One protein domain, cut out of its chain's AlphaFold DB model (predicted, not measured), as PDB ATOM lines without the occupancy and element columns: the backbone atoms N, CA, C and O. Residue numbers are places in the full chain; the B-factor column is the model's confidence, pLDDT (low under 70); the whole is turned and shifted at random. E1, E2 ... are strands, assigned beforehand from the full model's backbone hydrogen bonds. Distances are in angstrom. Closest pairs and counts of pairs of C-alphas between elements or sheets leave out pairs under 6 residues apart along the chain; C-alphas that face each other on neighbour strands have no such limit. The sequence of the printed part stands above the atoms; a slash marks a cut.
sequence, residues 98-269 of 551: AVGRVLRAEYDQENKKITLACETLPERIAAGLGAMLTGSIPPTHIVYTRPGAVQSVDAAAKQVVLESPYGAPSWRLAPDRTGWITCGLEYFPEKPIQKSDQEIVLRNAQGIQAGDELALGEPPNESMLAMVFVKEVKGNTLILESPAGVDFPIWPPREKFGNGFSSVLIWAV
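What this domain is: This is residues 98 to 269 of the 551 residues of the protein "Right-handed parallel beta-helix repeat-containing protein" of Verrucomicrobiae bacterium (UniProt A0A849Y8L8). Two lobes with little regular structure sit side by side: a closed six-strand barrel, E1 to E6, and a curled four-strand sheet, E7 to E10. The ten strands hold 66 of 172 printed residues; the class is all strand. The whole is compact, radius of gyration of the C-alphas 15.6 A, spanning 47 by 35 by 30 A.

How they stand to each other: Round the antiparallel barrel run E1, residues 98-108, E2, 113-118, E5, 159-163, E4, 145-154, E3, 129-134, E6, 179-187, and back to E1, N 100 and O 181 being 2.9 A apart. The antiparallel sheet runs E7, 199-201, E10, 237-240, E9, 227-234, E8, 213-216, with N 214 and O 228 2.9 A apart; both pairs are within hydrogen-bond range. Residues 266 to 267 pair with E6 and E8.

Where its parts are: E1, 25.0 A long, begins at C-alpha 98, (87.800, 198.006, 191.887), and E10 ends at C-alpha 240, (64.096, 190.859, 197.642).

The domain as a whole: The printed part has no cut, and residues 170 to 176 are among 21 with pLDDT under 70.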
ATOM      1  N   ALA A  98      86.865 196.901 191.741       90.94
ATOM      2  CA  ALA A  98      87.800 198.006 191.887       90.94
ATOM      3  C   ALA A  98      88.977 197.544 192.744       90.94
ATOM      4  O   ALA A  98      88.770 196.925 193.787       90.94
ATOM      5  N   VAL A  99      90.202 197.867 192.328       91.12
ATOM      6  CA  VAL A  99      91.426 197.376 192.973       91.12
ATOM      7  C   VAL A  99      92.339 198.535 193.345       91.12
ATOM      8  O   VAL A  99      92.480 199.500 192.599       91.12
ATOM      9  N   GLY A 100      92.952 198.439 194.521       91.62
ATOM     10  CA  GLY A 100      93.920 199.399 195.032       91.62
ATOM     11  C   GLY A 100      95.150 198.688 195.574       91.62
ATOM     12  O   GLY A 100      95.046 197.639 196.219       91.62
ATOM     13  N   ARG A 101      96.329 199.257 195.316       91.44
ATOM     14  CA  ARG A 101      97.593 198.715 195.824       91.44
ATOM     15  C   ARG A 101      97.847 199.222 197.237       91.44
ATOM     16  O   ARG A 101      97.910 200.426 197.476       91.44
ATOM     17  N   VAL A 102      98.018 198.291 198.167       91.19
ATOM     18  CA  VAL A 102      98.312 198.550 199.581       91.19
ATOM     19  C   VAL A 102      99.824 198.544 199.771       91.19
ATOM     20  O   VAL A 102     100.487 197.572 199.413       91.19
ATOM     21  N   LEU A 103     100.368 199.618 200.339       90.25
ATOM     22  CA  LEU A 103     101.796 199.768 200.634       90.25
ATOM     23  C   LEU A 103     102.137 199.342 202.061       90.25
ATOM     24  O   LEU A 103     103.217 198.815 202.306       90.25
ATOM     25  N   ARG A 104     101.222 199.592 203.001       88.00
ATOM     26  CA  ARG A 104     101.403 199.300 204.424       88.00
ATOM     27  C   ARG A 104     100.060 198.985 205.066       88.00
ATOM     28  O   ARG A 104      99.055 199.603 204.718       88.00
ATOM     29  N   ALA A 105     100.063 198.051 206.011       88.88
ATOM     30  CA  ALA A 105      98.893 197.670 206.785       88.88
ATOM     31  C   ALA A 105      99.242 197.576 208.277       88.88
ATOM     32  O   ALA A 105     100.201 196.902 208.649       88.88
ATOM     33  N   GLU A 106      98.459 198.233 209.128       89.00
ATOM     34  CA  GLU A 106      98.591 198.197 210.589       89.00
ATOM     35  C   GLU A 106      97.336 197.602 211.203       89.00
ATOM     36  O   GLU A 106      96.250 198.157 211.052       89.00
ATOM     37  N   TYR A 107      97.482 196.463 211.879       89.12
ATOM     38  CA  TYR A 107      96.369 195.784 212.531       89.12
ATOM     39  C   TYR A 107      96.348 196.089 214.029       89.12
ATOM     40  O   TYR A 107      97.238 195.674 214.770       89.12
ATOM     41  N   ASP A 108      95.297 196.773 214.460       90.31
ATOM     42  CA  ASP A 108      94.923 196.947 215.856       90.31
ATOM     43  C   ASP A 108      94.114 195.722 216.301       90.31
ATOM     44  O   ASP A 108      92.941 195.551 215.947       90.31
ATOM     45  N   GLN A 109      94.771 194.841 217.060       86.56
ATOM     46  CA  GLN A 109      94.169 193.599 217.543       86.56
ATOM     47  C   GLN A 109      93.055 193.836 218.566       86.56
ATOM     48  O   GLN A 109      92.099 193.061 218.595       86.56
ATOM     49  N   GLU A 110      93.177 194.877 219.391       90.38
ATOM     50  CA  GLU A 110      92.235 195.181 220.470       90.38
ATOM     51  C   GLU A 110      90.910 195.668 219.887       90.38
ATOM     52  O   GLU A 110      89.843 195.140 220.209       90.38
ATOM     53  N   ASN A 111      90.986 196.597 218.933       91.69
ATOM     54  CA  ASN A 111      89.809 197.163 218.281       91.69
ATOM     55  C   ASN A 111      89.359 196.384 217.040       91.69
ATOM     56  O   ASN A 111      88.329 196.726 216.457       91.69
ATOM     57  N   LYS A 112      90.100 195.342 216.635       91.88
ATOM     58  CA  LYS A 112      89.818 194.520 215.444       91.88
ATOM     59  C   LYS A 112      89.755 195.353 214.158       91.88
ATOM     60  O   LYS A 112      88.905 195.132 213.289       91.88
ATOM     61  N   LYS A 113      90.657 196.330 214.038       93.56
ATOM     62  CA  LYS A 113      90.715 197.280 212.918       93.56
ATOM     63  C   LYS A 113      92.026 197.170 212.174       93.56
ATOM     64  O   LYS A 113      93.065 196.933 212.777       93.56
ATOM     65  N   ILE A 114      91.983 197.391 210.869       92.38
ATOM     66  CA  ILE A 114      93.180 197.492 210.042       92.38
ATOM     67  C   ILE A 114      93.211 198.836 209.322       92.38
ATOM     68  O   ILE A 114      92.258 199.196 208.632       92.38
ATOM     69  N   THR A 115      94.309 199.565 209.483       93.56
ATOM     70  CA  THR A 115      94.583 200.807 208.758       93.56
ATOM     71  C   THR A 115      95.504 200.496 207.591       93.56
ATOM     72  O   THR A 115      96.573 199.913 207.765       93.56
ATOM     73  N   LEU A 116      95.083 200.878 206.394       93.25
ATOM     74  CA  LEU A 116      95.779 200.625 205.142       93.25
ATOM     75  C   LEU A 116      96.253 201.950 204.567       93.25
ATOM     76  O   LEU A 116      95.450 202.864 204.399       93.25
ATOM     77  N   ALA A 117      97.535 202.034 204.233       93.44
ATOM     78  CA  ALA A 117      98.064 203.094 203.389       93.44
ATOM     79  C   ALA A 117      98.171 202.565 201.958       93.44
ATOM     80  O   ALA A 117      98.865 201.572 201.709       93.44
ATOM     81  N   CYS A 118      97.485 203.218 201.027       93.56
ATOM     82  CA  CYS A 118      97.388 202.781 199.643       93.56
ATOM     83  C   CYS A 118      98.198 203.690 198.713       93.56
ATOM     84  O   CYS A 118      98.243 204.907 198.875       93.56
ATOM     85  N   GLU A 119      98.802 203.102 197.685       93.62
ATOM     86  CA  GLU A 119      99.372 203.855 196.563       93.62
ATOM     87  C   GLU A 119      98.252 204.498 195.734       93.62
ATOM     88  O   GLU A 119      98.305 205.681 195.371       93.62
ATOM     89  N   THR A 120      97.203 203.710 195.502       89.25
ATOM     90  CA  THR A 120      95.959 204.078 194.831       89.25
ATOM     91  C   THR A 120      94.783 203.524 195.625       89.25
ATOM     92  O   THR A 120      94.773 202.356 196.020       89.25
ATOM     93  N   LEU A 121      93.789 204.371 195.890       92.88
ATOM     94  CA  LEU A 121      92.526 203.915 196.461       92.88
ATOM     95  C   LEU A 121      91.706 203.213 195.369       92.88
ATOM     96  O   LEU A 121      91.672 203.728 194.248       92.88
ATOM     97  N   PRO A 122      91.030 202.089 195.674       92.62
ATOM     98  CA  PRO A 122      90.055 201.521 194.753       92.62
ATOM     99  C   PRO A 122      89.001 202.561 194.368       92.62
ATOM    100  O   PRO A 122      88.546 203.342 195.210       92.62
ATOM    101  N   GLU A 123      88.582 202.560 193.103       90.31
ATOM    102  CA  GLU A 123      87.500 203.431 192.652       90.31
ATOM    103  C   GLU A 123      86.243 203.205 193.509       90.31
ATOM    104  O   GLU A 123      85.865 202.066 193.788       90.31
ATOM    105  N   ARG A 124      85.577 204.298 193.906       86.75
ATOM    106  CA  ARG A 124      84.296 204.285 194.638       86.75
ATOM    107  C   ARG A 124      84.337 203.670 196.040       86.75
ATOM    108  O   ARG A 124      83.266 203.489 196.625       86.75
ATOM    109  N   ILE A 125      85.520 203.387 196.595       95.38
ATOM    110  CA  ILE A 125      85.631 202.947 197.986       95.38
ATOM    111  C   ILE A 125      85.018 203.994 198.923       95.38
ATOM    112  O   ILE A 125      85.286 205.190 198.814       95.38
ATOM    113  N   ALA A 126      84.164 203.537 199.831       96.50
ATOM    114  CA  ALA A 126      83.379 204.387 200.711       96.50
ATOM    115  C   ALA A 126      83.090 203.659 202.023       96.50
ATOM    116  O   ALA A 126      83.055 202.426 202.064       96.50
ATOM    117  N   ALA A 127      82.850 204.427 203.088       97.50
ATOM    118  CA  ALA A 127      82.426 203.879 204.370       97.50
ATOM    119  C   ALA A 127      81.169 203.005 204.209       97.50
ATOM    120  O   ALA A 127      80.260 203.319 203.438       97.50
ATOM    121  N   GLY A 128      81.145 201.885 204.923       96.56
ATOM    122  CA  GLY A 128      80.088 200.882 204.908       96.56
ATOM    123  C   GLY A 128      80.183 199.829 203.798       96.56
ATOM    124  O   GLY A 128      79.492 198.818 203.891       96.56
ATOM    125  N   LEU A 129      81.027 200.005 202.773       96.50
ATOM    126  CA  LEU A 129      81.228 198.958 201.763       96.50
ATOM    127  C   LEU A 129      81.986 197.754 202.336       96.50
ATOM    128  O   LEU A 129      82.759 197.878 203.291       96.50
ATOM    129  N   GLY A 130      81.782 196.587 201.727       94.69
ATOM    130  CA  GLY A 130      82.667 195.448 201.930       94.69
ATOM    131  C   GLY A 130      83.981 195.659 201.179       94.69
ATOM    132  O   GLY A 130      84.044 196.365 200.171       94.69
ATOM    133  N   ALA A 131      85.043 195.041 201.676       93.56
ATOM    134  CA  ALA A 131      86.327 194.988 201.005       93.56
ATOM    135  C   ALA A 131      86.995 193.632 201.234       93.56
ATOM    136  O   ALA A 131      86.785 192.986 202.265       93.56
ATOM    137  N   MET A 132      87.835 193.221 200.290       89.88
ATOM    138  CA  MET A 132      88.633 192.008 200.408       89.88
ATOM    139  C   MET A 132      90.121 192.343 200.295       89.88
ATOM    140  O   MET A 132      90.562 193.004 199.359       89.88
ATOM    141  N   LEU A 133      90.909 191.888 201.267       89.44
ATOM    142  CA  LEU A 133      92.358 192.069 201.308       89.44
ATOM    143  C   LEU A 133      93.076 190.819 200.831       89.44
ATOM    144  O   LEU A 133      92.718 189.713 201.229       89.44
ATOM    145  N   THR A 134      94.137 190.983 200.048       87.44
ATOM    146  CA  THR A 134      94.971 189.876 199.574       87.44
ATOM    147  C   THR A 134      96.431 190.294 199.424       87.44
ATOM    148  O   THR A 134      96.756 191.460 199.219       87.44
ATOM    149  N   GLY A 135      97.338 189.323 199.513       84.00
ATOM    150  CA  GLY A 135      98.766 189.525 199.257       84.00
ATOM    151  C   GLY A 135      99.216 189.164 197.834       84.00
ATOM    152  O   GLY A 135     100.417 189.105 197.575       84.00
ATOM    153  N   SER A 136      98.291 188.840 196.932       81.31
ATOM    154  CA  SER A 136      98.531 188.705 195.488       81.31
ATOM    155  C   SER A 136      97.225 188.853 194.720       81.31
ATOM    156  O   SER A 136      96.180 188.426 195.218       81.31
ATOM    157  N   ILE A 137      97.298 189.401 193.506       79.44
ATOM    158  CA  ILE A 137      96.189 189.417 192.556       79.44
ATOM    159  C   ILE A 137      96.591 188.688 191.257       79.44
ATOM    160  O   ILE A 137      97.608 189.035 190.658       79.44
ATOM    161  N   PRO A 138      95.841 187.654 190.841       75.19
ATOM    162  CA  PRO A 138      94.867 186.938 191.662       75.19
ATOM    163  C   PRO A 138      95.531 186.207 192.857       75.19
ATOM    164  O   PRO A 138      96.734 185.917 192.843       75.19
ATOM    165  N   PRO A 139      94.784 185.895 193.931       75.25
ATOM    166  CA  PRO A 139      95.267 185.028 194.999       75.25
ATOM    167  C   PRO A 139      95.411 183.589 194.497       75.25
ATOM    168  O   PRO A 139      94.595 183.108 193.717       75.25
ATOM    169  N   THR A 140      96.410 182.863 195.002       67.69
ATOM    170  CA  THR A 140      96.569 181.431 194.689       67.69
ATOM    171  C   THR A 140      95.448 180.568 195.278       67.69
ATOM    172  O   THR A 140      95.193 179.479 194.780       67.69
ATOM    173  N   HIS A 141      94.790 181.038 196.342       71.56
ATOM    174  CA  HIS A 141      93.665 180.380 197.004       71.56
ATOM    175  C   HIS A 141      92.932 181.369 197.930       71.56
ATOM    176  O   HIS A 141      93.550 182.294 198.455       71.56
ATOM    177  N   ILE A 142      91.639 181.170 198.197       68.94
ATOM    178  CA  ILE A 142      90.823 182.135 198.969       68.94
ATOM    179  C   ILE A 142      91.118 182.141 200.470       68.94
ATOM    180  O   ILE A 142      90.904 183.145 201.133       68.94
ATOM    181  N   VAL A 143      91.756 181.099 201.018       72.81
ATOM    182  CA  VAL A 143      92.317 181.167 202.391       72.81
ATOM    183  C   VAL A 143      93.350 182.287 202.563       72.81
ATOM    184  O   VAL A 143      93.700 182.647 203.690       72.81
ATOM    185  N   TYR A 144      93.867 182.827 201.460       78.56
ATOM    186  CA  TYR A 144      94.833 183.916 201.448       78.56
ATOM    187  C   TYR A 144      94.199 185.302 201.356       78.56
ATOM    188  O   TYR A 144      94.932 186.292 201.369       78.56
ATOM    189  N   THR A 145      92.869 185.380 201.323       83.38
ATOM    190  CA  THR A 145      92.137 186.641 201.367       83.38
ATOM    191  C   THR A 145      91.543 186.896 202.757       83.38
ATOM    192  O   THR A 145      91.394 185.978 203.572       83.38
ATOM    193  N   ARG A 146      91.263 188.159 203.088       87.44
ATOM    194  CA  ARG A 146      90.638 188.556 204.359       87.44
ATOM    195  C   ARG A 146      89.530 189.581 204.125       87.44
ATOM    196  O   ARG A 146      89.827 190.640 203.573       87.44
ATOM    197  N   PRO A 147      88.289 189.299 204.552       89.62
ATOM    198  CA  PRO A 147      87.202 190.254 204.420       89.62
ATOM    199  C   PRO A 147      87.351 191.400 205.430       89.62
ATOM    200  O   PRO A 147      87.919 191.241 206.518       89.62
ATOM    201  N   GLY A 148      86.798 192.551 205.071       91.94
ATOM    202  CA  GLY A 148      86.690 193.727 205.921       91.94
ATOM    203  C   GLY A 148      85.456 194.555 205.571       91.94
ATOM    204  O   GLY A 148      84.948 194.475 204.453       91.94
ATOM    205  N   ALA A 149      84.990 195.361 206.519       95.25
ATOM    206  CA  ALA A 149      83.992 196.399 206.274       95.25
ATOM    207  C   ALA A 149      84.662 197.772 206.394       95.25
ATOM    208  O   ALA A 149      85.303 198.061 207.404       95.25
ATOM    209  N   VAL A 150      84.533 198.623 205.379       97.31
ATOM    210  CA  VAL A 150      85.160 199.950 205.365       97.31
ATOM    211  C   VAL A 150      84.530 200.828 206.446       97.31
ATOM    212  O   VAL A 150      83.328 201.074 206.427       97.31
ATOM    213  N   GLN A 151      85.330 201.323 207.388       97.31
ATOM    214  CA  GLN A 151      84.885 202.265 208.420       97.31
ATOM    215  C   GLN A 151      85.074 203.713 207.978       97.31
ATOM    216  O   GLN A 151      84.180 204.535 208.158       97.31
ATOM    217  N   SER A 152      86.224 204.029 207.386       97.62
ATOM    218  CA  SER A 152      86.530 205.370 206.892       97.62
ATOM    219  C   SER A 152      87.510 205.326 205.725       97.62
ATOM    220  O   SER A 152      88.266 204.365 205.551       97.62
ATOM    221  N   VAL A 153      87.476 206.388 204.921       97.88
ATOM    222  CA  VAL A 153      88.377 206.618 203.791       97.88
ATOM    223  C   VAL A 153      88.898 208.046 203.901       97.88
ATOM    224  O   VAL A 153      88.108 208.986 203.955       97.88
ATOM    225  N   ASP A 154      90.215 208.205 203.912       97.38
ATOM    226  CA  ASP A 154      90.885 209.493 203.761       97.38
ATOM    227  C   ASP A 154      91.505 209.546 202.363       97.38
ATOM    228  O   ASP A 154      92.545 208.941 202.090       97.38
ATOM    229  N   ALA A 155      90.839 210.259 201.456       95.12
ATOM    230  CA  ALA A 155      91.287 210.389 200.074       95.12
ATOM    231  C   ALA A 155      92.596 211.184 199.943       95.12
ATOM    232  O   ALA A 155      93.392 210.889 199.051       95.12
ATOM    233  N   ALA A 156      92.838 212.158 200.826       95.00
ATOM    234  CA  ALA A 156      94.032 212.998 200.780       95.00
ATOM    235  C   ALA A 156      95.266 212.219 201.250       95.00
ATOM    236  O   ALA A 156      96.310 212.258 200.600       95.00
ATOM    237  N   ALA A 157      95.126 211.457 202.336       95.75
ATOM    238  CA  ALA A 157      96.183 210.589 202.849       95.75
ATOM    239  C   ALA A 157      96.278 209.238 202.113       95.75
ATOM    240  O   ALA A 157      97.209 208.471 202.367       95.75
ATOM    241  N   LYS A 158      95.319 208.934 201.226       96.94
ATOM    242  CA  LYS A 158      95.124 207.621 200.585       96.94
ATOM    243  C   LYS A 158      95.056 206.483 201.605       96.94
ATOM    244  O   LYS A 158      95.673 205.431 201.429       96.94
ATOM    245  N   GLN A 159      94.316 206.709 202.685       96.62
ATOM    246  CA  GLN A 159      94.165 205.747 203.768       96.62
ATOM    247  C   GLN A 159      92.756 205.171 203.826       96.62
ATOM    248  O   GLN A 159      91.769 205.849 203.542       96.62
ATOM    249  N   VAL A 160      92.673 203.906 204.226       97.25
ATOM    250  CA  VAL A 160      91.414 203.191 204.448       97.25
ATOM    251  C   VAL A 160      91.492 202.497 205.795       97.25
ATOM    252  O   VAL A 160      92.467 201.802 206.071       97.25
ATOM    253  N   VAL A 161      90.457 202.641 206.616       96.88
ATOM    254  CA  VAL A 161      90.315 201.869 207.856       96.88
ATOM    255  C   VAL A 161      89.226 200.829 207.651       96.88
ATOM    256  O   VAL A 161      88.104 201.186 207.293       96.88
ATOM    257  N   LEU A 162      89.533 199.551 207.879       95.69
ATOM    258  CA  LEU A 162      88.548 198.469 207.849       95.69
ATOM    259  C   LEU A 162      88.302 197.914 209.252       95.69
ATOM    260  O   LEU A 162      89.239 197.668 210.010       95.69
ATOM    261  N   GLU A 163      87.044 197.616 209.555       94.75
ATOM    262  CA  GLU A 163      86.693 196.602 210.543       94.75
ATOM    263  C   GLU A 163      87.072 195.240 209.961       94.75
ATOM    264  O   GLU A 163      86.554 194.844 208.916       94.75
ATOM    265  N   SER A 164      88.004 194.536 210.595       90.50
ATOM    266  CA  SER A 164      88.474 193.236 210.120       90.50
ATOM    267  C   SER A 164      88.827 192.350 211.318       90.50
ATOM    268  O   SER A 164      89.992 192.253 211.707       90.50
ATOM    269  N   PRO A 165      87.838 191.663 211.920       88.38
ATOM    270  CA  PRO A 165      88.048 190.831 213.110       88.38
ATOM    271  C   PRO A 165      88.956 189.626 212.873       88.38
ATOM    272  O   PRO A 165      89.385 188.972 213.823       88.38
ATOM    273  N   TYR A 166      89.260 189.321 211.615       84.88
ATOM    274  CA  TYR A 166      90.155 188.233 211.244       84.88
ATOM    275  C   TYR A 166      91.575 188.708 210.920       84.88
ATOM    276  O   TYR A 166      92.433 187.850 210.689       84.88
ATOM    277  N   GLY A 167      91.823 190.022 210.962       81.50
ATOM    278  CA  GLY A 167      93.107 190.661 210.693       81.50
ATOM    279  C   GLY A 167      93.556 190.572 209.233       81.50
ATOM    280  O   GLY A 167      92.802 190.194 208.339       81.50
ATOM    281  N   ALA A 168      94.828 190.899 208.998       73.62
ATOM    282  CA  ALA A 168      95.463 190.797 207.684       73.62
ATOM    283  C   ALA A 168      95.857 189.343 207.332       73.62
ATOM    284  O   ALA A 168      96.049 188.511 208.227       73.62
ATOM    285  N   PRO A 169      96.059 189.009 206.040       70.50
ATOM    286  CA  PRO A 169      96.757 187.793 205.637       70.50
ATOM    287  C   PRO A 169      98.178 187.812 206.229       70.50
ATOM    288  O   PRO A 169      99.060 188.537 205.762       70.50
ATOM    289  N   SER A 170      98.391 187.009 207.274       58.28
ATOM    290  CA  SER A 170      99.516 187.085 208.224       58.28
ATOM    291  C   SER A 170     100.927 186.903 207.642       58.28
ATOM    292  O   SER A 170     101.902 187.062 208.363       58.28
ATOM    293  N   TRP A 171     101.062 186.574 206.356       58.59
ATOM    294  CA  TRP A 171     102.334 186.221 205.713       58.59
ATOM    295  C   TRP A 171     102.695 187.108 204.500       58.59
ATOM    296  O   TRP A 171     103.804 186.987 203.972       58.59
ATOM    297  N   ARG A 172     101.817 188.031 204.062       56.94
ATOM    298  CA  ARG A 172     102.085 188.941 202.919       56.94
ATOM    299  C   ARG A 172     101.862 190.432 203.166       56.94
ATOM    300  O   ARG A 172     102.313 191.212 202.343       56.94
ATOM    301  N   LEU A 173     101.243 190.830 204.274       61.47
ATOM    302  CA  LEU A 173     101.064 192.239 204.654       61.47
ATOM    303  C   LEU A 173     101.788 192.551 205.977       61.47
ATOM    304  O   LEU A 173     101.217 193.133 206.893       61.47
ATOM    305  N   ALA A 174     103.042 192.097 206.091       58.19
ATOM    306  CA  ALA A 174     103.956 192.540 207.146       58.19
ATOM    307  C   ALA A 174     104.305 194.040 206.951       58.19
ATOM    308  O   ALA A 174     104.031 194.560 205.866       58.19
ATOM    309  N   PRO A 175     104.896 194.736 207.946       53.97
ATOM    310  CA  PRO A 175     105.136 196.193 207.931       53.97
ATOM    311  C   PRO A 175     105.948 196.796 206.757       53.97
ATOM    312  O   PRO A 175     106.211 197.992 206.754       53.97
ATOM    313  N   ASP A 176     106.323 196.014 205.753       58.91
ATOM    314  CA  ASP A 176     107.210 196.345 204.638       58.91
ATOM    315  C   ASP A 176     106.824 195.638 203.317       58.91
ATOM    316  O   ASP A 176     107.608 195.612 202.365       58.91
ATOM    317  N   ARG A 177     105.630 195.032 203.237       70.06
ATOM    318  CA  ARG A 177     105.184 194.259 202.064       70.06
ATOM    319  C   ARG A 177     103.939 194.853 201.419       70.06
ATOM    320  O   ARG A 177     102.980 195.210 202.096       70.06
ATOM    321  N   THR A 178     103.935 194.887 200.087       80.81
ATOM    322  CA  THR A 178     102.780 195.350 199.313       80.81
ATOM    323  C   THR A 178     101.699 194.278 199.216       80.81
ATOM    324  O   THR A 178     102.005 193.095 199.056       80.81
ATOM    325  N   GLY A 179     100.437 194.697 199.211       88.44
ATOM    326  CA  GLY A 179      99.297 193.840 198.897       88.44
ATOM    327  C   GLY A 179      98.237 194.579 198.092       88.44
ATOM    328  O   GLY A 179      98.511 195.609 197.477       88.44
ATOM    329  N   TRP A 180      97.021 194.050 198.102       90.25
ATOM    330  CA  TRP A 180      95.896 194.583 197.351       90.25
ATOM    331  C   TRP A 180      94.640 194.594 198.212       90.25
ATOM    332  O   TRP A 180      94.422 193.703 199.039       90.25
ATOM    333  N   ILE A 181      93.815 195.607 197.984       91.75
ATOM    334  CA  ILE A 181      92.447 195.708 198.476       91.75
ATOM    335  C   ILE A 181      91.512 195.763 197.271       91.75
ATOM    336  O   ILE A 181      91.789 196.484 196.311       91.75
ATOM    337  N   THR A 182      90.414 195.016 197.331       91.69
ATOM    338  CA  THR A 182      89.330 195.091 196.350       91.69
ATOM    339  C   THR A 182      88.036 195.560 196.992       91.69
ATOM    340  O   THR A 182      87.793 195.295 198.173       91.69
ATOM    341  N   CYS A 183      87.228 196.292 196.229       92.00
ATOM    342  CA  CYS A 183      85.872 196.681 196.602       92.00
ATOM    343  C   CYS A 183      84.964 196.792 195.362       92.00
ATOM    344  O   CYS A 183      85.395 196.615 194.220       92.00
ATOM    345  N   GLY A 184      83.697 197.149 195.581       88.88
ATOM    346  CA  GLY A 184      82.728 197.431 194.516       88.88
ATOM    347  C   GLY A 184      81.937 196.212 194.040       88.88
ATOM    348  O   GLY A 184      80.901 196.385 193.400       88.88
ATOM    349  N   LEU A 185      82.371 195.000 194.396       92.38
ATOM    350  CA  LEU A 185      81.559 193.781 194.304       92.38
ATOM    351  C   LEU A 185      81.217 193.219 195.688       92.38
ATOM    352  O   LEU A 185      80.400 192.314 195.795       92.38
ATOM    353  N   GLU A 186      81.845 193.750 196.728       93.56
ATOM    354  CA  GLU A 186      81.782 193.299 198.102       93.56
ATOM    355  C   GLU A 186      80.906 194.229 198.946       93.56
ATOM    356  O   GLU A 186      81.147 195.434 199.046       93.56
ATOM    357  N   TYR A 187      79.912 193.657 199.614       95.31
ATOM    358  CA  TYR A 187      78.955 194.376 200.444       95.31
ATOM    359  C   TYR A 187      78.905 193.780 201.843       95.31
ATOM    360  O   TYR A 187      79.110 192.581 202.034       95.31
ATOM    361  N   PHE A 188      78.629 194.630 202.831       94.38
ATOM    362  CA  PHE A 188      78.558 194.220 204.226       94.38
ATOM    363  C   PHE A 188      77.153 194.462 204.789       94.38
ATOM    364  O   PHE A 188      76.642 195.584 204.668       94.38
ATOM    365  N   PRO A 189      76.507 193.447 205.389       94.56
ATOM    366  CA  PRO A 189      75.207 193.638 206.018       94.56
ATOM    367  C   PRO A 189      75.332 194.457 207.314       94.56
ATOM    368  O   PRO A 189      76.321 194.365 208.040       94.56
ATOM    369  N   GLU A 190      74.311 195.250 207.626       95.19
ATOM    370  CA  GLU A 190      74.222 196.004 208.886       95.19
ATOM    371  C   GLU A 190      73.934 195.082 210.079       95.19
ATOM    372  O   GLU A 190      74.455 195.273 211.175       95.19
ATOM    373  N   LYS A 191      73.123 194.045 209.848       93.75
ATOM    374  CA  LYS A 191      72.706 193.039 210.836       93.75
ATOM    375  C   LYS A 191      72.710 191.633 210.214       93.75
ATOM    376  O   LYS A 191      72.645 191.535 208.989       93.75
ATOM    377  N   PRO A 192      72.776 190.549 211.014       93.00
ATOM    378  CA  PRO A 192      72.625 189.191 210.494       93.00
ATOM    379  C   PRO A 192      71.352 189.048 209.653       93.00
ATOM    380  O   PRO A 192      70.317 189.602 210.022       93.00
ATOM    381  N   ILE A 193      71.432 188.293 208.559       93.25
ATOM    382  CA  ILE A 193      70.265 187.937 207.740       93.25
ATOM    383  C   ILE A 193      69.721 186.622 208.280       93.25
ATOM    384  O   ILE A 193      70.494 185.706 208.578       93.25
ATOM    385  N   GLN A 194      68.412 186.535 208.445       93.19
ATOM    386  CA  GLN A 194      67.726 185.303 208.798       93.19
ATOM    387  C   GLN A 194      67.115 184.672 207.553       93.19
ATOM    388  O   GLN A 194      66.634 185.353 206.643       93.19
ATOM    389  N   LYS A 195      67.067 183.344 207.538       93.25
ATOM    390  CA  LYS A 195      66.263 182.612 206.572       93.25
ATOM    391  C   LYS A 195      64.825 183.126 206.633       93.25
ATOM    392  O   LYS A 195      64.229 183.207 207.705       93.25
ATOM    393  N   SER A 196      64.233 183.359 205.468       95.12
ATOM    394  CA  SER A 196      62.897 183.941 205.272       95.12
ATOM    395  C   SER A 196      62.823 185.475 205.309       95.12
ATOM    396  O   SER A 196      61.742 186.012 205.054       95.12
ATOM    397  N   ASP A 197      63.926 186.187 205.565       97.12
ATOM    398  CA  ASP A 197      63.950 187.651 205.475       97.12
ATOM    399  C   ASP A 197      63.600 188.112 204.053       97.12
ATOM    400  O   ASP A 197      64.170 187.638 203.072       97.12
ATOM    401  N   GLN A 198      62.673 189.064 203.938       98.19
ATOM    402  CA  GLN A 198      62.278 189.693 202.665       98.19
ATOM    403  C   GLN A 198      63.138 190.915 202.321       98.19
ATOM    404  O   GLN A 198      63.056 191.452 201.216       98.19
ATOM    405  N   GLU A 199      63.930 191.377 203.287       98.06
ATOM    406  CA  GLU A 199      64.734 192.582 203.189       98.06
ATOM    407  C   GLU A 199      66.130 192.340 203.755       98.06
ATOM    408  O   GLU A 199      66.288 191.727 204.809       98.06
ATOM    409  N   ILE A 200      67.144 192.881 203.084       97.75
ATOM    410  CA  ILE A 200      68.526 192.900 203.567       97.75
ATOM    411  C   ILE A 200      68.936 194.354 203.761       97.75
ATOM    412  O   ILE A 200      68.895 195.146 202.825       97.75
ATOM    413  N   VAL A 201      69.367 194.710 204.970       97.81
ATOM    414  CA  VAL A 201      69.901 196.049 205.257       97.81
ATOM    415  C   VAL A 201      71.418 195.998 205.151       97.81
ATOM    416  O   VAL A 201      72.069 195.273 205.904       97.81
ATOM    417  N   LEU A 202      71.982 196.760 204.218       97.81
ATOM    418  CA  LEU A 202      73.424 196.921 204.063       97.81
ATOM    419  C   LEU A 202      73.929 198.113 204.879       97.81
ATOM    420  O   LEU A 202      73.193 199.057 205.154       97.81
ATOM    421  N   ARG A 203      75.221 198.116 205.202       97.44
ATOM    422  CA  ARG A 203      75.893 199.327 205.700       97.44
ATOM    423  C   ARG A 203      75.967 200.416 204.632       97.44
ATOM    424  O   ARG A 203      75.866 201.603 204.931       97.44
ATOM    425  N   ASN A 204      76.148 200.006 203.379       97.56
ATOM    426  CA  ASN A 204      76.160 200.876 202.213       97.56
ATOM    427  C   ASN A 204      75.737 200.070 200.973       97.56
ATOM    428  O   ASN A 204      76.393 199.088 200.632       97.56
ATOM    429  N   ALA A 205      74.651 200.473 200.309       97.19
ATOM    430  CA  ALA A 205      74.136 199.813 199.102       97.19
ATOM    431  C   ALA A 205      74.613 200.457 197.785       97.19
ATOM    432  O   ALA A 205      74.088 200.152 196.712       97.19
ATOM    433  N   GLN A 206      75.598 201.358 197.835       95.38
ATOM    434  CA  GLN A 206      76.117 202.055 196.660       95.38
ATOM    435  C   GLN A 206      76.513 201.071 195.548       95.38
ATOM    436  O   GLN A 206      77.318 200.160 195.734       95.38
ATOM    437  N   GLY A 207      75.974 201.295 194.349       93.38
ATOM    438  CA  GLY A 207      76.241 200.463 193.174       93.38
ATOM    439  C   GLY A 207      75.302 199.266 193.002       93.38
ATOM    440  O   GLY A 207      75.349 198.645 191.941       93.38
ATOM    441  N   ILE A 208      74.428 198.977 193.973       96.50
ATOM    442  CA  ILE A 208      73.324 198.021 193.810       96.50
ATOM    443  C   ILE A 208      72.112 198.712 193.181       96.50
ATOM    444  O   ILE A 208      71.799 199.864 193.480       96.50
ATOM    445  N   GLN A 209      71.430 197.997 192.295       95.94
ATOM    446  CA  GLN A 209      70.248 198.426 191.559       95.94
ATOM    447  C   GLN A 209      69.152 197.358 191.624       95.94
ATOM    448  O   GLN A 209      69.398 196.194 191.939       95.94
ATOM    449  N   ALA A 210      67.922 197.748 191.285       97.06
ATOM    450  CA  ALA A 210      66.843 196.789 191.080       97.06
ATOM    451  C   ALA A 210      67.190 195.802 189.949       97.06
ATOM    452  O   ALA A 210      67.757 196.170 188.915       97.06
ATOM    453  N   GLY A 211      66.817 194.546 190.165       96.19
ATOM    454  CA  GLY A 211      67.074 193.401 189.305       96.19
ATOM    455  C   GLY A 211      68.470 192.788 189.448       96.19
ATOM    456  O   GLY A 211      68.783 191.838 188.738       96.19
ATOM    457  N   ASP A 212      69.313 193.315 190.332       97.44
ATOM    458  CA  ASP A 212      70.633 192.759 190.595       97.44
ATOM    459  C   ASP A 212      70.552 191.394 191.293       97.44
ATOM    460  O   ASP A 212      69.699 191.167 192.151       97.44
ATOM    461  N   GLU A 213      71.482 190.503 190.963       96.56
ATOM    462  CA  GLU A 213      71.660 189.221 191.642       96.56
ATOM    463  C   GLU A 213      72.900 189.270 192.536       96.56
ATOM    464  O   GLU A 213      73.965 189.725 192.106       96.56
ATOM    465  N   LEU A 214      72.754 188.808 193.780       94.75
ATOM    466  CA  LEU A 214      73.811 188.803 194.785       94.75
ATOM    467  C   LEU A 214      73.969 187.404 195.384       94.75
ATOM    468  O   LEU A 214      72.981 186.758 195.726       94.75
ATOM    469  N   ALA A 215      75.211 186.971 195.578       91.50
ATOM    470  CA  ALA A 215      75.535 185.774 196.340       91.50
ATOM    471  C   ALA A 215      75.764 186.137 197.811       91.50
ATOM    472  O   ALA A 215      76.607 186.980 198.138       91.50
ATOM    473  N   LEU A 216      75.041 185.487 198.718       89.56
ATOM    474  CA  LEU A 216      75.360 185.522 200.141       89.56
ATOM    475  C   LEU A 216      76.574 184.620 200.357       89.56
ATOM    476  O   LEU A 216      76.559 183.448 199.981       89.56
ATOM    477  N   GLY A 217      77.657 185.182 200.887       79.19
ATOM    478  CA  GLY A 217      78.886 184.430 201.076       79.19
ATOM    479  C   GLY A 217      78.794 183.354 202.162       79.19
ATOM    480  O   GLY A 217      77.771 183.131 202.799       79.19
ATOM    481  N   GLU A 218      79.910 182.675 202.390       71.56
ATOM    482  CA  GLU A 218      80.017 181.569 203.348       71.56
ATOM    483  C   GLU A 218      80.356 182.026 204.770       71.56
ATOM    484  O   GLU A 218      81.041 183.052 204.909       71.56
ATOM    485  N   PRO A 219      79.987 181.271 205.835       51.91
ATOM    486  CA  PRO A 219      79.802 179.796 205.917       51.91
ATOM    487  C   PRO A 219      78.339 179.290 205.939       51.91
ATOM    488  O   PRO A 219      77.505 180.003 206.499       51.91
ATOM    489  N   PRO A 220      78.028 178.053 205.455       49.38
ATOM    490  CA  PRO A 220      78.922 176.889 205.251       49.38
ATOM    491  C   PRO A 220      79.257 176.501 203.784       49.38
ATOM    492  O   PRO A 220      78.797 177.122 202.835       49.38
ATOM    493  N   ASN A 221      80.113 175.475 203.615       52.47
ATOM    494  CA  ASN A 221      80.619 174.932 202.338       52.47
ATOM    495  C   ASN A 221      79.513 174.200 201.552       52.47
ATOM    496  O   ASN A 221      79.425 172.973 201.607       52.47
ATOM    497  N   GLU A 222      78.671 174.955 200.855       59.62
ATOM    498  CA  GLU A 222      77.534 174.437 200.092       59.62
ATOM    499  C   GLU A 222      77.860 174.313 198.597       59.62
ATOM    500  O   GLU A 222      78.591 175.121 198.026       59.62
ATOM    501  N   SER A 223      77.292 173.290 197.948       62.41
ATOM    502  CA  SER A 223      77.424 173.074 196.499       62.41
ATOM    503  C   SER A 223      76.586 174.044 195.654       62.41
ATOM    504  O   SER A 223      76.719 174.040 194.435       62.41
ATOM    505  N   MET A 224      75.781 174.887 196.308       68.75
ATOM    506  CA  MET A 224      75.112 176.070 195.770       68.75
ATOM    507  C   MET A 224      75.304 177.209 196.759       68.75
ATOM    508  O   MET A 224      75.022 177.034 197.940       68.75
ATOM    509  N   LEU A 225      75.725 178.382 196.291       75.75
ATOM    510  CA  LEU A 225      75.617 179.576 197.127       75.75
ATOM    511  C   LEU A 225      74.163 180.028 197.181       75.75
ATOM    512  O   LEU A 225      73.435 179.955 196.188       75.75
ATOM    513  N   ALA A 226      73.752 180.542 198.337       86.19
ATOM    514  CA  ALA A 226      72.471 181.207 198.456       86.19
ATOM    515  C   ALA A 226      72.491 182.495 197.625       86.19
ATOM    516  O   ALA A 226      73.200 183.451 197.943       86.19
ATOM    517  N   MET A 227      71.699 182.507 196.558       90.50
ATOM    518  CA  MET A 227      71.521 183.665 195.692       90.50
ATOM    519  C   MET A 227      70.267 184.428 196.111       90.50
ATOM    520  O   MET A 227      69.237 183.828 196.429       90.50
ATOM    521  N   VAL A 228      70.340 185.754 196.086       94.44
ATOM    522  CA  VAL A 228      69.192 186.642 196.279       94.44
ATOM    523  C   VAL A 228      69.068 187.593 195.096       94.44
ATOM    524  O   VAL A 228      70.065 188.044 194.532       94.44
ATOM    525  N   PHE A 229      67.829 187.913 194.736       97.00
ATOM    526  CA  PHE A 229      67.509 188.824 193.641       97.00
ATOM    527  C   PHE A 229      66.887 190.093 194.213       97.00
ATOM    528  O   PHE A 229      65.943 190.028 195.005       97.00
ATOM    529  N   VAL A 230      67.427 191.249 193.841       98.25
ATOM    530  CA  VAL A 230      66.995 192.552 194.349       98.25
ATOM    531  C   VAL A 230      65.783 193.016 193.555       98.25
ATOM    532  O   VAL A 230      65.887 193.325 192.377       98.25
ATOM    533  N   LYS A 231      64.629 193.142 194.200       98.06
ATOM    534  CA  LYS A 231      63.427 193.728 193.600       98.06
ATOM    535  C   LYS A 231      63.496 195.254 193.566       98.06
ATOM    536  O   LYS A 231      63.123 195.874 192.576       98.06
ATOM    537  N   GLU A 232      63.947 195.861 194.660       98.31
ATOM    538  CA  GLU A 232      63.985 197.315 194.845       98.31
ATOM    539  C   GLU A 232      65.090 197.694 195.845       98.31
ATOM    540  O   GLU A 232      65.418 196.912 196.737       98.31
ATOM    541  N   VAL A 233      65.644 198.903 195.720       98.38
ATOM    542  CA  VAL A 233      66.621 199.474 196.663       98.38
ATOM    543  C   VAL A 233      66.033 200.738 197.295       98.38
ATOM    544  O   VAL A 233      65.717 201.692 196.585       98.38
ATOM    545  N   LYS A 234      65.909 200.767 198.627       98.06
ATOM    546  CA  LYS A 234      65.436 201.916 199.419       98.06
ATOM    547  C   LYS A 234      66.521 202.366 200.392       98.06
ATOM    548  O   LYS A 234      66.675 201.802 201.474       98.06
ATOM    549  N   GLY A 235      67.290 203.385 200.010       97.38
ATOM    550  CA  GLY A 235      68.481 203.776 200.768       97.38
ATOM    551  C   GLY A 235      69.482 202.619 200.796       97.38
ATOM    552  O   GLY A 235      69.940 202.192 199.742       97.38
ATOM    553  N   ASN A 236      69.771 202.086 201.986       98.12
ATOM    554  CA  ASN A 236      70.619 200.901 202.145       98.12
ATOM    555  C   ASN A 236      69.845 199.578 202.302       98.12
ATOM    556  O   ASN A 236      70.458 198.528 202.503       98.12
ATOM    557  N   THR A 237      68.515 199.612 202.226       98.50
ATOM    558  CA  THR A 237      67.672 198.418 202.331       98.50
ATOM    559  C   THR A 237      67.388 197.851 200.946       98.50
ATOM    560  O   THR A 237      66.851 198.538 200.078       98.50
ATOM    561  N   LEU A 238      67.722 196.581 200.752       98.62
ATOM    562  CA  LEU A 238      67.373 195.791 199.581       98.62
ATOM    563  C   LEU A 238      66.069 195.053 199.863       98.62
ATOM    564  O   LEU A 238      66.000 194.297 200.827       98.62
ATOM    565  N   ILE A 239      65.061 195.237 199.020       98.62
ATOM    566  CA  ILE A 239      63.843 194.420 199.023       98.62
ATOM    567  C   ILE A 239      64.068 193.281 198.039       98.62
ATOM    568  O   ILE A 239      64.481 193.531 196.905       98.62
ATOM    569  N   LEU A 240      63.804 192.042 198.448       98.31
ATOM    570  CA  LEU A 240      64.096 190.859 197.642       98.31
ATOM    571  C   LEU A 240      62.904 190.436 196.765       98.31
ATOM    572  O   LEU A 240      61.742 190.660 197.107       98.31
ATOM    573  N   GLU A 241      63.180 189.809 195.616       97.50
ATOM    574  CA  GLU A 241      62.153 189.150 194.785       97.50
ATOM    575  C   GLU A 241      61.593 187.896 195.472       97.50
ATOM    576  O   GLU A 241      60.451 187.497 195.243       97.50
ATOM    577  N   SER A 242      62.409 187.260 196.307       95.88
ATOM    578  CA  SER A 242      62.059 186.117 197.143       95.88
ATOM    579  C   SER A 242      62.892 186.167 198.420       95.88
ATOM    580  O   SER A 242      64.024 186.654 198.376       95.88
ATOM    581  N   PRO A 243      62.358 185.685 199.550       96.50
ATOM    582  CA  PRO A 243      63.068 185.765 200.813       96.50
ATOM    583  C   PRO A 243      64.408 185.021 200.806       96.50
ATOM    584  O   PRO A 243      64.584 184.038 200.082       96.50
ATOM    585  N   ALA A 244      65.331 185.457 201.665       93.31
ATOM    586  CA  ALA A 244      66.635 184.831 201.843       93.31
ATOM    587  C   ALA A 244      66.499 183.338 202.194       93.31
ATOM    588  O   ALA A 244      65.735 182.950 203.082       93.31
ATOM    589  N   GLY A 245      67.260 182.489 201.498       89.69
ATOM    590  CA  GLY A 245      67.180 181.033 201.655       89.69
ATOM    591  C   GLY A 245      67.934 180.472 202.864       89.69
ATOM    592  O   GLY A 245      67.684 179.329 203.257       89.69
ATOM    593  N   VAL A 246      68.831 181.262 203.456       88.94
ATOM    594  CA  VAL A 246      69.786 180.832 204.487       88.94
ATOM    595  C   VAL A 246      69.940 181.885 205.578       88.94
ATOM    596  O   VAL A 246      69.709 183.072 205.342       88.94
ATOM    597  N   ASP A 247      70.378 181.444 206.755       89.31
ATOM    598  CA  ASP A 247      70.894 182.346 207.780       89.31
ATOM    599  C   ASP A 247      72.301 182.798 207.384       89.31
ATOM    600  O   ASP A 247      73.159 181.975 207.065       89.31
ATOM    601  N   PHE A 248      72.563 184.100 207.449       88.50
ATOM    602  CA  PHE A 248      73.873 184.669 207.148       88.50
ATOM    603  C   PHE A 248      74.353 185.525 208.330       88.50
ATOM    604  O   PHE A 248      73.882 186.654 208.525       88.50
ATOM    605  N   PRO A 249      75.260 184.994 209.172       87.25
ATOM    606  CA  PRO A 249      75.745 185.699 210.349       87.25
ATOM    607  C   PRO A 249      76.739 186.807 209.986       87.25
ATOM    608  O   PRO A 249      77.530 186.682 209.054       87.25
ATOM    609  N   ILE A 250      76.778 187.850 210.815       86.88
ATOM    610  CA  ILE A 250      77.866 188.832 210.801       86.88
ATOM    611  C   ILE A 250      79.035 188.288 211.609       86.88
ATOM    612  O   ILE A 250      78.853 187.837 212.738       86.88
ATOM    613  N   TRP A 251      80.230 188.361 211.028       87.56
ATOM    614  CA  TRP A 251      81.485 187.967 211.666       87.56
ATOM    615  C   TRP A 251      81.417 186.642 212.451       87.56
ATOM    616  O   TRP A 251      81.724 186.617 213.647       87.56
ATOM    617  N   PRO A 252      81.038 185.519 211.810       85.00
ATOM    618  CA  PRO A 252      81.032 184.220 212.464       85.00
ATOM    619  C   PRO A 252      82.398 183.898 213.089       85.00
ATOM    620  O   PRO A 252      83.444 184.320 212.574       85.00
ATOM    621  N   PRO A 253      82.415 183.154 214.203       82.69
ATOM    622  CA  PRO A 253      83.658 182.790 214.856       82.69
ATOM    623  C   PRO A 253      84.448 181.802 213.979       82.69
ATOM    624  O   PRO A 253      83.876 181.087 213.149       82.69
ATOM    625  N   ARG A 254      85.780 181.798 214.119       78.38
ATOM    626  CA  ARG A 254      86.699 181.136 213.170       78.38
ATOM    627  C   ARG A 254      86.475 179.631 213.057       78.38
ATOM    628  O   ARG A 254      86.693 179.072 211.992       78.38
ATOM    629  N   GLU A 255      86.027 178.979 214.118       79.44
ATOM    630  CA  GLU A 255      85.695 177.554 214.139       79.44
ATOM    631  C   GLU A 255      84.543 177.180 213.195       79.44
ATOM    632  O   GLU A 255      84.410 176.017 212.829       79.44
ATOM    633  N   LYS A 256      83.730 178.153 212.756       76.88
ATOM    634  CA  LYS A 256      82.686 177.939 211.742       76.88
ATOM    635  C   LYS A 256      83.205 178.061 210.309       76.88
ATOM    636  O   LYS A 256      82.449 177.836 209.365       76.88
ATOM    637  N   PHE A 257      84.470 178.426 210.117       74.56
ATOM    638  CA  PHE A 257      85.075 178.479 208.792       74.56
ATOM    639  C   PHE A 257      85.447 177.061 208.397       74.56
ATOM    640  O   PHE A 257      86.476 176.585 208.854       74.56
ATOM    641  N   GLY A 258      84.639 176.405 207.560       66.06
ATOM    642  CA  GLY A 258      84.837 174.998 207.178       66.06
ATOM    643  C   GLY A 258      86.292 174.659 206.822       66.06
ATOM    644  O   GLY A 258      87.083 174.261 207.668       66.06
ATOM    645  N   ASN A 259      86.696 174.866 205.572       64.44
ATOM    646  CA  ASN A 259      88.088 174.651 205.149       64.44
ATOM    647  C   ASN A 259      88.966 175.902 205.399       64.44
ATOM    648  O   ASN A 259      89.826 176.247 204.588       64.44
ATOM    649  N   GLY A 260      88.728 176.621 206.507       62.38
ATOM    650  CA  GLY A 260      89.461 177.844 206.868       62.38
ATOM    651  C   GLY A 260      89.085 179.092 206.054       62.38
ATOM    652  O   GLY A 260      89.841 180.064 206.026       62.38
ATOM    653  N   PHE A 261      87.930 179.068 205.388       67.94
ATOM    654  CA  PHE A 261      87.431 180.147 204.539       67.94
ATOM    655  C   PHE A 261      86.511 181.113 205.285       67.94
ATOM    656  O   PHE A 261      85.598 180.690 205.987       67.94
ATOM    657  N   SER A 262      86.700 182.414 205.056       66.19
ATOM    658  CA  SER A 262      85.765 183.451 205.489       66.19
ATOM    659  C   SER A 262      85.450 184.355 204.313       66.19
ATOM    660  O   SER A 262      86.260 185.198 203.934       66.19
ATOM    661  N   SER A 263      84.280 184.151 203.715       69.12
ATOM    662  CA  SER A 263      83.760 185.010 202.650       69.12
ATOM    663  C   SER A 263      82.508 185.721 203.132       69.12
ATOM    664  O   SER A 263      81.549 185.810 202.383       69.12
ATOM    665  N   VAL A 264      82.521 186.206 204.378       79.50
ATOM    666  CA  VAL A 264      81.380 186.787 205.114       79.50
ATOM    667  C   VAL A 264      80.993 188.183 204.604       79.50
ATOM    668  O   VAL A 264      80.790 189.126 205.361       79.50
ATOM    669  N   LEU A 265      80.923 188.305 203.285       89.88
ATOM    670  CA  LEU A 265      80.476 189.448 202.512       89.88
ATOM    671  C   LEU A 265      79.312 188.983 201.633       89.88
ATOM    672  O   LEU A 265      79.160 187.795 201.342       89.88
ATOM    673  N   ILE A 266      78.510 189.935 201.191       92.88
ATOM    674  CA  ILE A 266      77.541 189.744 200.118       92.88
ATOM    675  C   ILE A 266      78.234 190.151 198.822       92.88
ATOM    676  O   ILE A 266      78.878 191.199 198.766       92.88
ATOM    677  N   TRP A 267      78.133 189.320 197.795       92.69
ATOM    678  CA  TRP A 267      78.888 189.474 196.560       92.69
ATOM    679  C   TRP A 267      77.965 189.797 195.401       92.69
ATOM    680  O   TRP A 267      77.060 189.031 195.089       92.69
ATOM    681  N   ALA A 268      78.238 190.889 194.701       93.88
ATOM    682  CA  ALA A 268      77.612 191.213 193.426       93.88
ATOM    683  C   ALA A 268      78.270 190.443 192.269       93.88
ATOM    684  O   ALA A 268      78.737 191.019 191.284       93.88
ATOM    685  N   VAL A 269      78.351 189.128 192.444       91.00
ATOM    686  CA  VAL A 269      78.951 188.158 191.535       91.00
ATOM    687  C   VAL A 269      77.994 186.981 191.448       91.00
ATOM    688  O   VAL A 269      77.518 186.496 192.474       91.00
TER     689      VAL A 269